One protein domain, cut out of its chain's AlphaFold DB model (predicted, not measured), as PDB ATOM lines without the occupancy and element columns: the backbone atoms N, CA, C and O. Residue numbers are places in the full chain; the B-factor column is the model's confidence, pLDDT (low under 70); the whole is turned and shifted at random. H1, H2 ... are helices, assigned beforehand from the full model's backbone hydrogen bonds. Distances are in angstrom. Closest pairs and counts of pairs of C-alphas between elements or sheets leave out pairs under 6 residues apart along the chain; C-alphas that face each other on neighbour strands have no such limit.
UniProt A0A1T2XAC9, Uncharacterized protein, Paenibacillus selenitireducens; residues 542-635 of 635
ATOM      1  N   GLU A 542     113.939 105.970  96.205       59.81
ATOM      2  CA  GLU A 542     114.427 107.064  97.049       59.81
ATOM      3  C   GLU A 542     114.424 106.672  98.533       59.81
ATOM      4  O   GLU A 542     113.421 106.110  98.979       59.81
ATOM      5  N   PRO A 543     115.481 106.981  99.322       60.44
ATOM      6  CA  PRO A 543     116.763 107.650  99.003       60.44
ATOM      7  C   PRO A 543     117.876 106.694  98.500       60.44
ATOM      8  O   PRO A 543     119.075 106.919  98.681       60.44
ATOM      9  N   THR A 544     117.489 105.573  97.897       73.44
ATOM     10  CA  THR A 544     118.382 104.469  97.507       73.44
ATOM     11  C   THR A 544     119.406 104.843  96.439       73.44
ATOM     12  O   THR A 544     120.546 104.369  96.477       73.44
ATOM     13  N   GLY A 545     119.014 105.700  95.489       76.06
ATOM     14  CA  GLY A 545     119.872 106.140  94.390       76.06
ATOM     15  C   GLY A 545     121.165 106.797  94.876       76.06
ATOM     16  O   GLY A 545     122.245 106.459  94.403       76.06
ATOM     17  N   GLU A 546     121.101 107.674  95.877       77.12
ATOM     18  CA  GLU A 546     122.275 108.410  96.369       77.12
ATOM     19  C   GLU A 546     123.271 107.512  97.097       77.12
ATOM     20  O   GLU A 546     124.484 107.688  96.951       77.12
ATOM     21  N   LYS A 547     122.769 106.520  97.847       84.31
ATOM     22  CA  LYS A 547     123.617 105.514  98.498       84.31
ATOM     23  C   LYS A 547     124.386 104.710  97.445       84.31
ATOM     24  O   LYS A 547     125.579 104.476  97.617       84.31
ATOM     25  N   LEU A 548     123.749 104.360  96.323       85.50
ATOM     26  CA  LEU A 548     124.412 103.695  95.196       85.50
ATOM     27  C   LEU A 548     125.404 104.598  94.457       85.50
ATOM     28  O   LEU A 548     126.501 104.140  94.145       85.50
ATOM     29  N   VAL A 549     125.060 105.867  94.216       85.69
ATOM     30  CA  VAL A 549     125.975 106.846  93.603       85.69
ATOM     31  C   VAL A 549     127.251 106.983  94.434       85.69
ATOM     32  O   VAL A 549     128.345 106.920  93.876       85.69
ATOM     33  N   LEU A 550     127.133 107.115  95.762       84.88
ATOM     34  CA  LEU A 550     128.289 107.155  96.662       84.88
ATOM     35  C   LEU A 550     129.169 105.905  96.512       84.88
ATOM     36  O   LEU A 550     130.386 106.036  96.409       84.88
ATOM     37  N   MET A 551     128.570 104.709  96.504       86.25
ATOM     38  CA  MET A 551     129.324 103.452  96.389       86.25
ATOM     39  C   MET A 551     130.062 103.348  95.048       86.25
ATOM     40  O   MET A 551     131.250 103.047  95.029       86.25
ATOM     41  N   HIS A 552     129.398 103.671  93.934       88.94
ATOM     42  CA  HIS A 552     130.033 103.651  92.616       88.94
ATOM     43  C   HIS A 552     131.171 104.678  92.500       88.94
ATOM     44  O   HIS A 552     132.228 104.359  91.962       88.94
ATOM     45  N   LEU A 553     131.016 105.875  93.081       85.12
ATOM     46  CA  LEU A 553     132.100 106.861  93.159       85.12
ATOM     47  C   LEU A 553     133.297 106.363  93.981       85.12
ATOM     48  O   LEU A 553     134.439 106.591  93.584       85.12
ATOM     49  N   LEU A 554     133.053 105.685  95.108       83.44
ATOM     50  CA  LEU A 554     134.108 105.100  95.945       83.44
ATOM     51  C   LEU A 554     134.901 104.005  95.222       83.44
ATOM     52  O   LEU A 554     136.093 103.849  95.487       83.44
ATOM     53  N   ASP A 555     134.253 103.285  94.306       86.69
ATOM     54  CA  ASP A 555     134.882 102.267  93.460       86.69
ATOM     55  C   ASP A 555     135.498 102.856  92.173       86.69
ATOM     56  O   ASP A 555     136.125 102.136  91.394       86.69
ATOM     57  N   GLY A 556     135.360 104.170  91.955       84.56
ATOM     58  CA  GLY A 556     135.841 104.870  90.761       84.56
ATOM     59  C   GLY A 556     135.000 104.627  89.502       84.56
ATOM     60  O   GLY A 556     135.405 105.031  88.412       84.56
ATOM     61  N   ASP A 557     133.833 103.995  89.632       88.94
ATOM     62  CA  ASP A 557     132.910 103.678  88.540       88.94
ATOM     63  C   ASP A 557     131.973 104.864  88.254       88.94
ATOM     64  O   ASP A 557     130.798 104.889  88.628       88.94
ATOM     65  N   ILE A 558     132.526 105.906  87.627       86.38
ATOM     66  CA  ILE A 558     131.798 107.155  87.345       86.38
ATOM     67  C   ILE A 558     130.618 106.918  86.399       86.38
ATOM     68  O   ILE A 558     129.578 107.562  86.551       86.38
ATOM     69  N   ASP A 559     130.771 106.024  85.423       86.19
ATOM     70  CA  ASP A 559     129.742 105.780  84.416       86.19
ATOM     71  C   ASP A 559     128.502 105.143  85.046       86.19
ATOM     72  O   ASP A 559     127.388 105.625  84.824       86.19
ATOM     73  N   GLU A 560     128.675 104.137  85.908       87.44
ATOM     74  CA  GLU A 560     127.537 103.552  86.614       87.44
ATOM     75  C   GLU A 560     126.981 104.520  87.673       87.44
ATOM     76  O   GLU A 560     125.765 104.614  87.831       87.44
ATOM     77  N   ALA A 561     127.826 105.329  88.329       84.88
ATOM     78  CA  ALA A 561     127.352 106.384  89.230       84.88
ATOM     79  C   ALA A 561     126.457 107.409  88.504       84.88
ATOM     80  O   ALA A 561     125.419 107.811  89.029       84.88
ATOM     81  N   ARG A 562     126.823 107.822  87.283       84.31
ATOM     82  CA  ARG A 562     126.009 108.720  86.445       84.31
ATOM     83  C   ARG A 562     124.708 108.071  86.017       84.31
ATOM     84  O   ARG A 562     123.663 108.700  86.129       84.31
ATOM     85  N   LYS A 563     124.773 106.821  85.569       83.94
ATOM     86  CA  LYS A 563     123.600 106.066  85.139       83.94
ATOM     87  C   LYS A 563     122.595 105.891  86.278       83.94
ATOM     88  O   LYS A 563     121.418 106.169  86.091       83.94
ATOM     89  N   VAL A 564     123.045 105.529  87.481       82.06
ATOM     90  CA  VAL A 564     122.163 105.458  88.660       82.06
ATOM     91  C   VAL A 564     121.566 106.831  88.984       82.06
ATOM     92  O   VAL A 564     120.380 106.925  89.294       82.06
ATOM     93  N   ALA A 565     122.360 107.902  88.871       77.75
ATOM     94  CA  ALA A 565     121.873 109.269  89.048       77.75
ATOM     95  C   ALA A 565     120.908 109.739  87.936       77.75
ATOM     96  O   ALA A 565     120.257 110.765  88.106       77.75
ATOM     97  N   GLU A 566     120.845 109.055  86.793       74.88
ATOM     98  CA  GLU A 566     119.898 109.310  85.697       74.88
ATOM     99  C   GLU A 566     118.613 108.481  85.849       74.88
ATOM    100  O   GLU A 566     117.522 108.975  85.575       74.88
ATOM    101  N   GLU A 567     118.734 107.227  86.293       72.62
ATOM    102  CA  GLU A 567     117.628 106.264  86.357       72.62
ATOM    103  C   GLU A 567     116.785 106.367  87.636       72.62
ATOM    104  O   GLU A 567     115.595 106.038  87.612       72.62
ATOM    105  N   ALA A 568     117.364 106.807  88.756       64.81
ATOM    106  CA  ALA A 568     116.585 107.007  89.969       64.81
ATOM    107  C   ALA A 568     115.712 108.276  89.816       64.81
ATOM    108  O   ALA A 568     116.228 109.326  89.427       64.81
ATOM    109  N   PRO A 569     114.398 108.248  90.117       54.31
ATOM    110  CA  PRO A 569     113.680 109.464  90.486       54.31
ATOM    111  C   PRO A 569     114.375 110.013  91.730       54.31
ATOM    112  O   PRO A 569     114.611 109.279  92.686       54.31
ATOM    113  N   ILE A 570     114.864 111.246  91.653       53.53
ATOM    114  CA  ILE A 570     115.641 111.877  92.714       53.53
ATOM    115  C   ILE A 570     114.857 113.208  92.972       53.53
ATOM    116  O   ILE A 570     114.966 114.134  92.171       53.53
ATOM    117  N   ASP A 571     114.067 113.340  94.062       48.38
ATOM    118  CA  ASP A 571     113.281 114.552  94.392       48.38
ATOM    119  C   ASP A 571     113.934 115.622  95.331       48.38
ATOM    120  O   ASP A 571     114.659 115.384  96.298       48.38
ATOM    121  N   TYR A 572     113.628 116.888  95.051       40.81
ATOM    122  CA  TYR A 572     113.969 118.127  95.765       40.81
ATOM    123  C   TYR A 572     115.437 118.602  95.799       40.81
ATOM    124  O   TYR A 572     115.743 119.582  95.114       40.81
ATOM    125  N   ALA A 573     116.377 117.968  96.514       43.84
ATOM    126  CA  ALA A 573     117.793 118.419  96.537       43.84
ATOM    127  C   ALA A 573     118.683 117.680  95.514       43.84
ATOM    128  O   ALA A 573     119.905 117.596  95.631       43.84
ATOM    129  N   LYS A 574     118.024 117.171  94.477       49.97
ATOM    130  CA  LYS A 574     118.353 115.916  93.825       49.97
ATOM    131  C   LYS A 574     118.563 116.030  92.301       49.97
ATOM    132  O   LYS A 574     119.433 115.339  91.776       49.97
ATOM    133  N   GLU A 575     117.992 117.032  91.618       48.22
ATOM    134  CA  GLU A 575     118.476 117.385  90.261       48.22
ATOM    135  C   GLU A 575     119.865 118.070  90.322       48.22
ATOM    136  O   GLU A 575     120.604 118.061  89.340       48.22
ATOM    137  N   ASN A 576     120.304 118.527  91.508       55.41
ATOM    138  CA  ASN A 576     121.700 118.909  91.743       55.41
ATOM    139  C   ASN A 576     122.650 117.708  91.684       55.41
ATOM    140  O   ASN A 576     123.728 117.852  91.122       55.41
ATOM    141  N   LEU A 577     122.293 116.536  92.234       64.50
ATOM    142  CA  LEU A 577     123.199 115.382  92.196       64.50
ATOM    143  C   LEU A 577     123.390 114.915  90.754       64.50
ATOM    144  O   LEU A 577     124.528 114.806  90.324       64.50
ATOM    145  N   HIS A 578     122.314 114.756  89.981       67.12
ATOM    146  CA  HIS A 578     122.410 114.422  88.558       67.12
ATOM    147  C   HIS A 578     123.258 115.447  87.777       67.12
ATOM    148  O   HIS A 578     124.269 115.090  87.168       67.12
ATOM    149  N   ALA A 579     122.925 116.742  87.853       63.34
ATOM    150  CA  ALA A 579     123.645 117.789  87.124       63.34
ATOM    151  C   ALA A 579     125.116 117.944  87.555       63.34
ATOM    152  O   ALA A 579     125.968 118.301  86.737       63.34
ATOM    153  N   LEU A 580     125.432 117.692  88.830       67.38
ATOM    154  CA  LEU A 580     126.805 117.677  89.334       67.38
ATOM    155  C   LEU A 580     127.547 116.408  88.897       67.38
ATOM    156  O   LEU A 580     128.694 116.512  88.475       67.38
ATOM    157  N   MET A 581     126.897 115.242  88.911       77.19
ATOM    158  CA  MET A 581     127.472 113.962  88.476       77.19
ATOM    159  C   MET A 581     127.823 113.953  86.987       77.19
ATOM    160  O   MET A 581     128.854 113.404  86.592       77.19
ATOM    161  N   MET A 582     127.044 114.640  86.147       75.06
ATOM    162  CA  MET A 582     127.398 114.821  84.735       75.06
ATOM    163  C   MET A 582     128.707 115.605  84.550       75.06
ATOM    164  O   MET A 582     129.391 115.411  83.546       75.06
ATOM    165  N   LYS A 583     129.110 116.421  85.534       75.12
ATOM    166  CA  LYS A 583     130.360 117.200  85.519       75.12
ATOM    167  C   LYS A 583     131.559 116.482  86.152       75.12
ATOM    168  O   LYS A 583     132.660 116.996  86.016       75.12
ATOM    169  N   VAL A 584     131.363 115.339  86.817       79.38
ATOM    170  CA  VAL A 584     132.453 114.562  87.439       79.38
ATOM    171  C   VAL A 584     133.281 113.861  86.363       79.38
ATOM    172  O   VAL A 584     132.751 113.095  85.562       79.38
ATOM    173  N   GLU A 585     134.584 114.096  86.336       81.75
ATOM    174  CA  GLU A 585     135.536 113.456  85.425       81.75
ATOM    175  C   GLU A 585     136.416 112.424  86.158       81.75
ATOM    176  O   GLU A 585     136.540 112.443  87.381       81.75
ATOM    177  N   GLU A 586     137.098 111.536  85.424       77.25
ATOM    178  CA  GLU A 586     138.020 110.531  86.006       77.25
ATOM    179  C   GLU A 586     139.115 111.148  86.897       77.25
ATOM    180  O   GLU A 586     139.557 110.558  87.887       77.25
ATOM    181  N   LYS A 587     139.543 112.373  86.574       76.81
ATOM    182  CA  LYS A 587     140.527 113.112  87.376       76.81
ATOM    183  C   LYS A 587     139.990 113.488  88.766       76.81
ATOM    184  O   LYS A 587     140.781 113.680  89.686       76.81
ATOM    185  N   ASP A 588     138.671 113.571  88.924       78.25
ATOM    186  CA  ASP A 588     138.022 114.047  90.143       78.25
ATOM    187  C   ASP A 588     137.897 112.930  91.183       78.25
ATOM    188  O   ASP A 588     138.168 113.158  92.358       78.25
ATOM    189  N   VAL A 589     137.616 111.690  90.765       76.31
ATOM    190  CA  VAL A 589     137.719 110.503  91.647       76.31
ATOM    191  C   VAL A 589     139.172 110.129  91.965       76.31
ATOM    192  O   VAL A 589     139.440 109.313  92.840       76.31
ATOM    193  N   SER A 590     140.134 110.777  91.304       78.31
ATOM    194  CA  SER A 590     141.554 110.734  91.667       78.31
ATOM    195  C   SER A 590     141.961 111.866  92.629       78.31
ATOM    196  O   SER A 590     143.110 111.913  93.076       78.31
ATOM    197  N   ASN A 591     141.049 112.791  92.969       88.62
ATOM    198  CA  ASN A 591     141.307 113.871  93.917       88.62
ATOM    199  C   ASN A 591     141.283 113.332  95.357       88.62
ATOM    200  O   ASN A 591     140.241 112.935  95.882       88.62
ATOM    201  N   THR A 592     142.436 113.382  96.029       89.12
ATOM    202  CA  THR A 592     142.613 112.864  97.392       89.12
ATOM    203  C   THR A 592     141.628 113.455  98.399       89.12
ATOM    204  O   THR A 592     141.130 112.730  99.254       89.12
ATOM    205  N   GLN A 593     141.332 114.757  98.320       90.75
ATOM    206  CA  GLN A 593     140.412 115.407  99.260       90.75
ATOM    207  C   GLN A 593     138.970 114.956  99.013       90.75
ATOM    208  O   GLN A 593     138.225 114.735  99.965       90.75
ATOM    209  N   PHE A 594     138.587 114.774  97.747       89.94
ATOM    210  CA  PHE A 594     137.262 114.276  97.385       89.94
ATOM    211  C   PHE A 594     137.057 112.839  97.863       89.94
ATOM    212  O   PHE A 594     136.089 112.577  98.575       89.94
ATOM    213  N   MET A 595     138.019 111.949  97.604       89.75
ATOM    214  CA  MET A 595     137.965 110.561  98.076       89.75
ATOM    215  C   MET A 595     137.953 110.461  99.603       89.75
ATOM    216  O   MET A 595     137.129 109.744 100.161       89.75
ATOM    217  N   GLN A 596     138.774 111.255 100.299       89.00
ATOM    218  CA  GLN A 596     138.722 111.337 101.765       89.00
ATOM    219  C   GLN A 596     137.356 111.810 102.272       89.00
ATOM    220  O   GLN A 596     136.906 111.363 103.328       89.00
ATOM    221  N   GLY A 597     136.699 112.713 101.544       89.81
ATOM    222  CA  GLY A 597     135.337 113.142 101.834       89.81
ATOM    223  C   GLY A 597     134.323 112.014 101.671       89.81
ATOM    224  O   GLY A 597     133.536 111.787 102.588       89.81
ATOM    225  N   LEU A 598     134.365 111.285 100.550       88.19
ATOM    226  CA  LEU A 598     133.473 110.151 100.278       88.19
ATOM    227  C   LEU A 598     133.648 109.033 101.317       88.19
ATOM    228  O   LEU A 598     132.661 108.569 101.883       88.19
ATOM    229  N   GLU A 599     134.889 108.668 101.652       87.44
ATOM    230  CA  GLU A 599     135.196 107.709 102.725       87.44
ATOM    231  C   GLU A 599     134.705 108.211 104.089       87.44
ATOM    232  O   GLU A 599     134.214 107.449 104.921       87.44
ATOM    233  N   GLY A 600     134.816 109.520 104.335       86.19
ATOM    234  CA  GLY A 600     134.278 110.151 105.533       86.19
ATOM    235  C   GLY A 600     132.760 109.987 105.638       86.19
ATOM    236  O   GLY A 600     132.258 109.725 106.730       86.19
ATOM    237  N   ILE A 601     132.036 110.102 104.521       84.31
ATOM    238  CA  ILE A 601     130.585 109.873 104.455       84.31
ATOM    239  C   ILE A 601     130.281 108.390 104.688       84.31
ATOM    240  O   ILE A 601     129.460 108.065 105.545       84.31
ATOM    241  N   GLU A 602     130.988 107.492 103.997       83.12
ATOM    242  CA  GLU A 602     130.833 106.040 104.139       83.12
ATOM    243  C   GLU A 602     131.018 105.571 105.587       83.12
ATOM    244  O   GLU A 602     130.268 104.727 106.068       83.12
ATOM    245  N   LEU A 603     131.979 106.149 106.307       81.81
ATOM    246  CA  LEU A 603     132.291 105.783 107.689       81.81
ATOM    247  C   LEU A 603     131.529 106.614 108.736       81.81
ATOM    248  O   LEU A 603     131.806 106.490 109.929       81.81
ATOM    249  N   GLY A 604     130.628 107.514 108.322       81.12
ATOM    250  CA  GLY A 604     129.901 108.409 109.233       81.12
ATOM    251  C   GLY A 604     130.789 109.429 109.971       81.12
ATOM    252  O   GLY A 604     130.376 110.031 110.966       81.12
ATOM    253  N   LYS A 605     132.018 109.665 109.501       86.69
ATOM    254  CA  LYS A 605     133.010 110.564 110.112       86.69
ATOM    255  C   LYS A 605     132.787 112.007 109.675       86.69
ATOM    256  O   LYS A 605     133.538 112.563 108.878       86.69
ATOM    257  N   SER A 606     131.771 112.646 110.253       85.75
ATOM    258  CA  SER A 606     131.381 114.032 109.941       85.75
ATOM    259  C   SER A 606     132.549 115.029 109.877       85.75
ATOM    260  O   SER A 606     132.616 115.815 108.938       85.75
ATOM    261  N   SER A 607     133.502 114.961 110.812       88.38
ATOM    262  CA  SER A 607     134.667 115.858 110.840       88.38
ATOM    263  C   SER A 607     135.601 115.692 109.638       88.38
ATOM    264  O   SER A 607     136.168 116.676 109.168       88.38
ATOM    265  N   GLN A 608     135.748 114.469 109.123       90.25
ATOM    266  CA  GLN A 608     136.536 114.176 107.924       90.25
ATOM    267  C   GLN A 608     135.860 114.768 106.681       90.25
ATOM    268  O   GLN A 608     136.525 115.382 105.850       90.25
ATOM    269  N   VAL A 609     134.528 114.670 106.601       89.31
ATOM    270  CA  VAL A 609     133.750 115.290 105.518       89.31
ATOM    271  C   VAL A 609     133.865 116.813 105.563       89.31
ATOM    272  O   VAL A 609     134.091 117.438 104.533       89.31
ATOM    273  N   ASP A 610     133.765 117.420 106.749       89.88
ATOM    274  CA  ASP A 610     133.897 118.872 106.924       89.88
ATOM    275  C   ASP A 610     135.276 119.392 106.483       89.88
ATOM    276  O   ASP A 610     135.366 120.431 105.824       89.88
ATOM    277  N   GLN A 611     136.347 118.649 106.783       91.56
ATOM    278  CA  GLN A 611     137.704 118.974 106.332       91.56
ATOM    279  C   GLN A 611     137.842 118.882 104.808       91.56
ATOM    280  O   GLN A 611     138.348 119.821 104.189       91.56
ATOM    281  N   ALA A 612     137.349 117.799 104.200       91.00
ATOM    282  CA  ALA A 612     137.358 117.612 102.750       91.00
ATOM    283  C   ALA A 612     136.565 118.710 102.025       91.00
ATOM    284  O   ALA A 612     137.054 119.318 101.075       91.00
ATOM    285  N   VAL A 613     135.365 119.030 102.520       89.12
ATOM    286  CA  VAL A 613     134.515 120.097 101.978       89.12
ATOM    287  C   VAL A 613     135.192 121.464 102.087       89.12
ATOM    288  O   VAL A 613     135.106 122.259 101.152       89.12
ATOM    289  N   ALA A 614     135.849 121.764 103.210       90.75
ATOM    290  CA  ALA A 614     136.546 123.035 103.396       90.75
ATOM    291  C   ALA A 614     137.729 123.193 102.431       90.75
ATOM    292  O   ALA A 614     137.914 124.282 101.888       90.75
ATOM    293  N   ALA A 615     138.484 122.116 102.203       90.75
ATOM    294  CA  ALA A 615     139.616 122.107 101.283       90.75
ATOM    295  C   ALA A 615     139.156 122.265  99.820       90.75
ATOM    296  O   ALA A 615     139.595 123.178  99.123       90.75
ATOM    297  N   LEU A 616     138.148 121.491  99.405       89.69
ATOM    298  CA  LEU A 616     137.601 121.549  98.048       89.69
ATOM    299  C   LEU A 616     136.871 122.859  97.739       89.69
ATOM    300  O   LEU A 616     136.765 123.236  96.581       89.69
ATOM    301  N   LYS A 617     136.375 123.600  98.737       87.88
ATOM    302  CA  LYS A 617     135.626 124.845  98.489       87.88
ATOM    303  C   LYS A 617     136.432 125.892  97.704       87.88
ATOM    304  O   LYS A 617     135.823 126.731  97.043       87.88
ATOM    305  N   GLN A 618     137.760 125.879  97.819       80.62
ATOM    306  CA  GLN A 618     138.643 126.786  97.079       80.62
ATOM    307  C   GLN A 618     139.139 126.172  95.764       80.62
ATOM    308  O   GLN A 618     139.244 126.897  94.777       80.62
ATOM    309  N   ASP A 619     139.391 124.862  95.756       83.69
ATOM    310  CA  ASP A 619     140.027 124.162  94.636       83.69
ATOM    311  C   ASP A 619     139.009 123.664  93.594       83.69
ATOM    312  O   ASP A 619     139.205 123.855  92.395       83.69
ATOM    313  N   ASP A 620     137.900 123.069  94.047       85.19
ATOM    314  CA  ASP A 620     136.792 122.598  93.214       85.19
ATOM    315  C   ASP A 620     135.435 122.686  93.960       85.19
ATOM    316  O   ASP A 620     135.004 121.756  94.661       85.19
ATOM    317  N   PRO A 621     134.715 123.814  93.809       82.69
ATOM    318  CA  PRO A 621     133.426 124.030  94.459       82.69
ATOM    319  C   PRO A 621     132.340 123.008  94.084       82.69
ATOM    320  O   PRO A 621     131.401 122.815  94.865       82.69
ATOM    321  N   ASN A 622     132.440 122.354  92.919       79.62
ATOM    322  CA  ASN A 622     131.462 121.350  92.500       79.62
ATOM    323  C   ASN A 622     131.633 120.077  93.335       79.62
ATOM    324  O   ASN A 622     130.654 119.603  93.910       79.62
ATOM    325  N   LEU A 623     132.867 119.590  93.503       84.69
ATOM    326  CA  LEU A 623     133.161 118.425  94.349       84.69
ATOM    327  C   LEU A 623     132.798 118.675  95.818       84.69
ATOM    328  O   LEU A 623     132.199 117.818  96.472       84.69
ATOM    329  N   ALA A 624     133.061 119.885  96.324       83.25
ATOM    330  CA  ALA A 624     132.622 120.288  97.661       83.25
ATOM    331  C   ALA A 624     131.089 120.239  97.816       83.25
ATOM    332  O   ALA A 624     130.578 119.913  98.889       83.25
ATOM    333  N   THR A 625     130.349 120.574  96.755       79.75
ATOM    334  CA  THR A 625     128.881 120.526  96.739       79.75
ATOM    335  C   THR A 625     128.376 119.087  96.676       79.75
ATOM    336  O   THR A 625     127.484 118.740  97.447       79.75
ATOM    337  N   ILE A 626     128.994 118.226  95.857       81.88
ATOM    338  CA  ILE A 626     128.669 116.791  95.790       81.88
ATOM    339  C   ILE A 626     128.819 116.140  97.168       81.88
ATOM    340  O   ILE A 626     127.889 115.486  97.630       81.88
ATOM    341  N   LEU A 627     129.928 116.387  97.878       84.06
ATOM    342  CA  LEU A 627     130.122 115.849  99.231       84.06
ATOM    343  C   LEU A 627     129.045 116.311 100.216       84.06
ATOM    344  O   LEU A 627     128.608 115.530 101.055       84.06
ATOM    345  N   LYS A 628     128.596 117.568 100.135       82.06
ATOM    346  CA  LYS A 628     127.517 118.066 101.001       82.06
ATOM    347  C   LYS A 628     126.190 117.380 100.707       82.06
ATOM    348  O   LYS A 628     125.494 117.021 101.652       82.06
ATOM    349  N   VAL A 629     125.861 117.207  99.425       75.44
ATOM    350  CA  VAL A 629     124.637 116.526  98.989       75.44
ATOM    351  C   VAL A 629     124.677 115.068  99.441       75.44
ATOM    352  O   VAL A 629     123.793 114.641 100.175       75.44
ATOM    353  N   LEU A 630     125.743 114.332  99.116       78.62
ATOM    354  CA  LEU A 630     125.891 112.934  99.528       78.62
ATOM    355  C   LEU A 630     125.883 112.781 101.055       78.62
ATOM    356  O   LEU A 630     125.218 111.891 101.572       78.62
ATOM    357  N   ARG A 631     126.541 113.673 101.808       83.44
ATOM    358  CA  ARG A 631     126.503 113.647 103.282       83.44
ATOM    359  C   ARG A 631     125.092 113.834 103.826       83.44
ATOM    360  O   ARG A 631     124.758 113.213 104.826       83.44
ATOM    361  N   TYR A 632     124.312 114.731 103.228       76.31
ATOM    362  CA  TYR A 632     122.951 115.010 103.674       76.31
ATOM    363  C   TYR A 632     122.029 113.802 103.480       76.31
ATOM    364  O   TYR A 632     121.186 113.564 104.332       76.31
ATOM    365  N   TYR A 633     122.212 113.045 102.395       68.81
ATOM    366  CA  TYR A 633     121.329 111.936 102.023       68.81
ATOM    367  C   TYR A 633     121.767 110.556 102.522       68.81
ATOM    368  O   TYR A 633     120.942 109.656 102.637       68.81
ATOM    369  N   VAL A 634     123.057 110.365 102.807       69.81
ATOM    370  CA  VAL A 634     123.593 109.092 103.326       69.81
ATOM    371  C   VAL A 634     123.572 109.040 104.862       69.81
ATOM    372  O   VAL A 634     123.755 107.972 105.447       69.81
ATOM    373  N   LYS A 635     123.368 110.186 105.519       64.38
ATOM    374  CA  LYS A 635     123.178 110.293 106.968       64.38
ATOM    375  C   LYS A 635     121.702 110.155 107.314       64.38
ATOM    376  O   LYS A 635     121.431 109.515 108.354       64.38
TER     377      LYS A 635
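AT A GLANCE: This is residues 542 to 635 of the 635 residues of an uncharacterized protein of Paenibacillus selenitireducens (UniProt A0A1T2XAC9). Two groups of three helices pack side by side: H1, H2 and H3 fold back and forth, and H4, H5 and H6 make an up-and-down bundle, each running against the one before. H6 sits nearest the middle, packing on H1, H3, H4 and H5. The printed part has 94 residues with six named helices and no named strand: all helix, compact, radius of gyration of the C-alphas 11.7 A, spans 31 by 26 by 21 A.

HOW THE PARTS SIT: H1, residues 544 to 554, and H2, residues 558 to 567, form a hairpin; their closest C-alphas, Val 549 and Ala 561, are 4.6 A apart. The hub H6, residues 621 to 634, touches H1 with residues 630 to 634 alone, closest C-alphas Lys 547 and Val 634, 6.0 A. Every O i to N i+4 pair is within hydrogen-bond range in H1, H2 and H6.

IN THESE COORDINATES: H3 is residues 575 to 581, H4 592 to 602, H5 606 to 619, 20.3 A long. C-alpha 544 is at (118.382, 104.469, 97.507), C-alpha 634 at (123.593, 109.092, 103.326).

THE WHOLE: The printed part has no cut. Residues 542 to 543, 568 to 580 and 633 to 635 are under pLDDT 70.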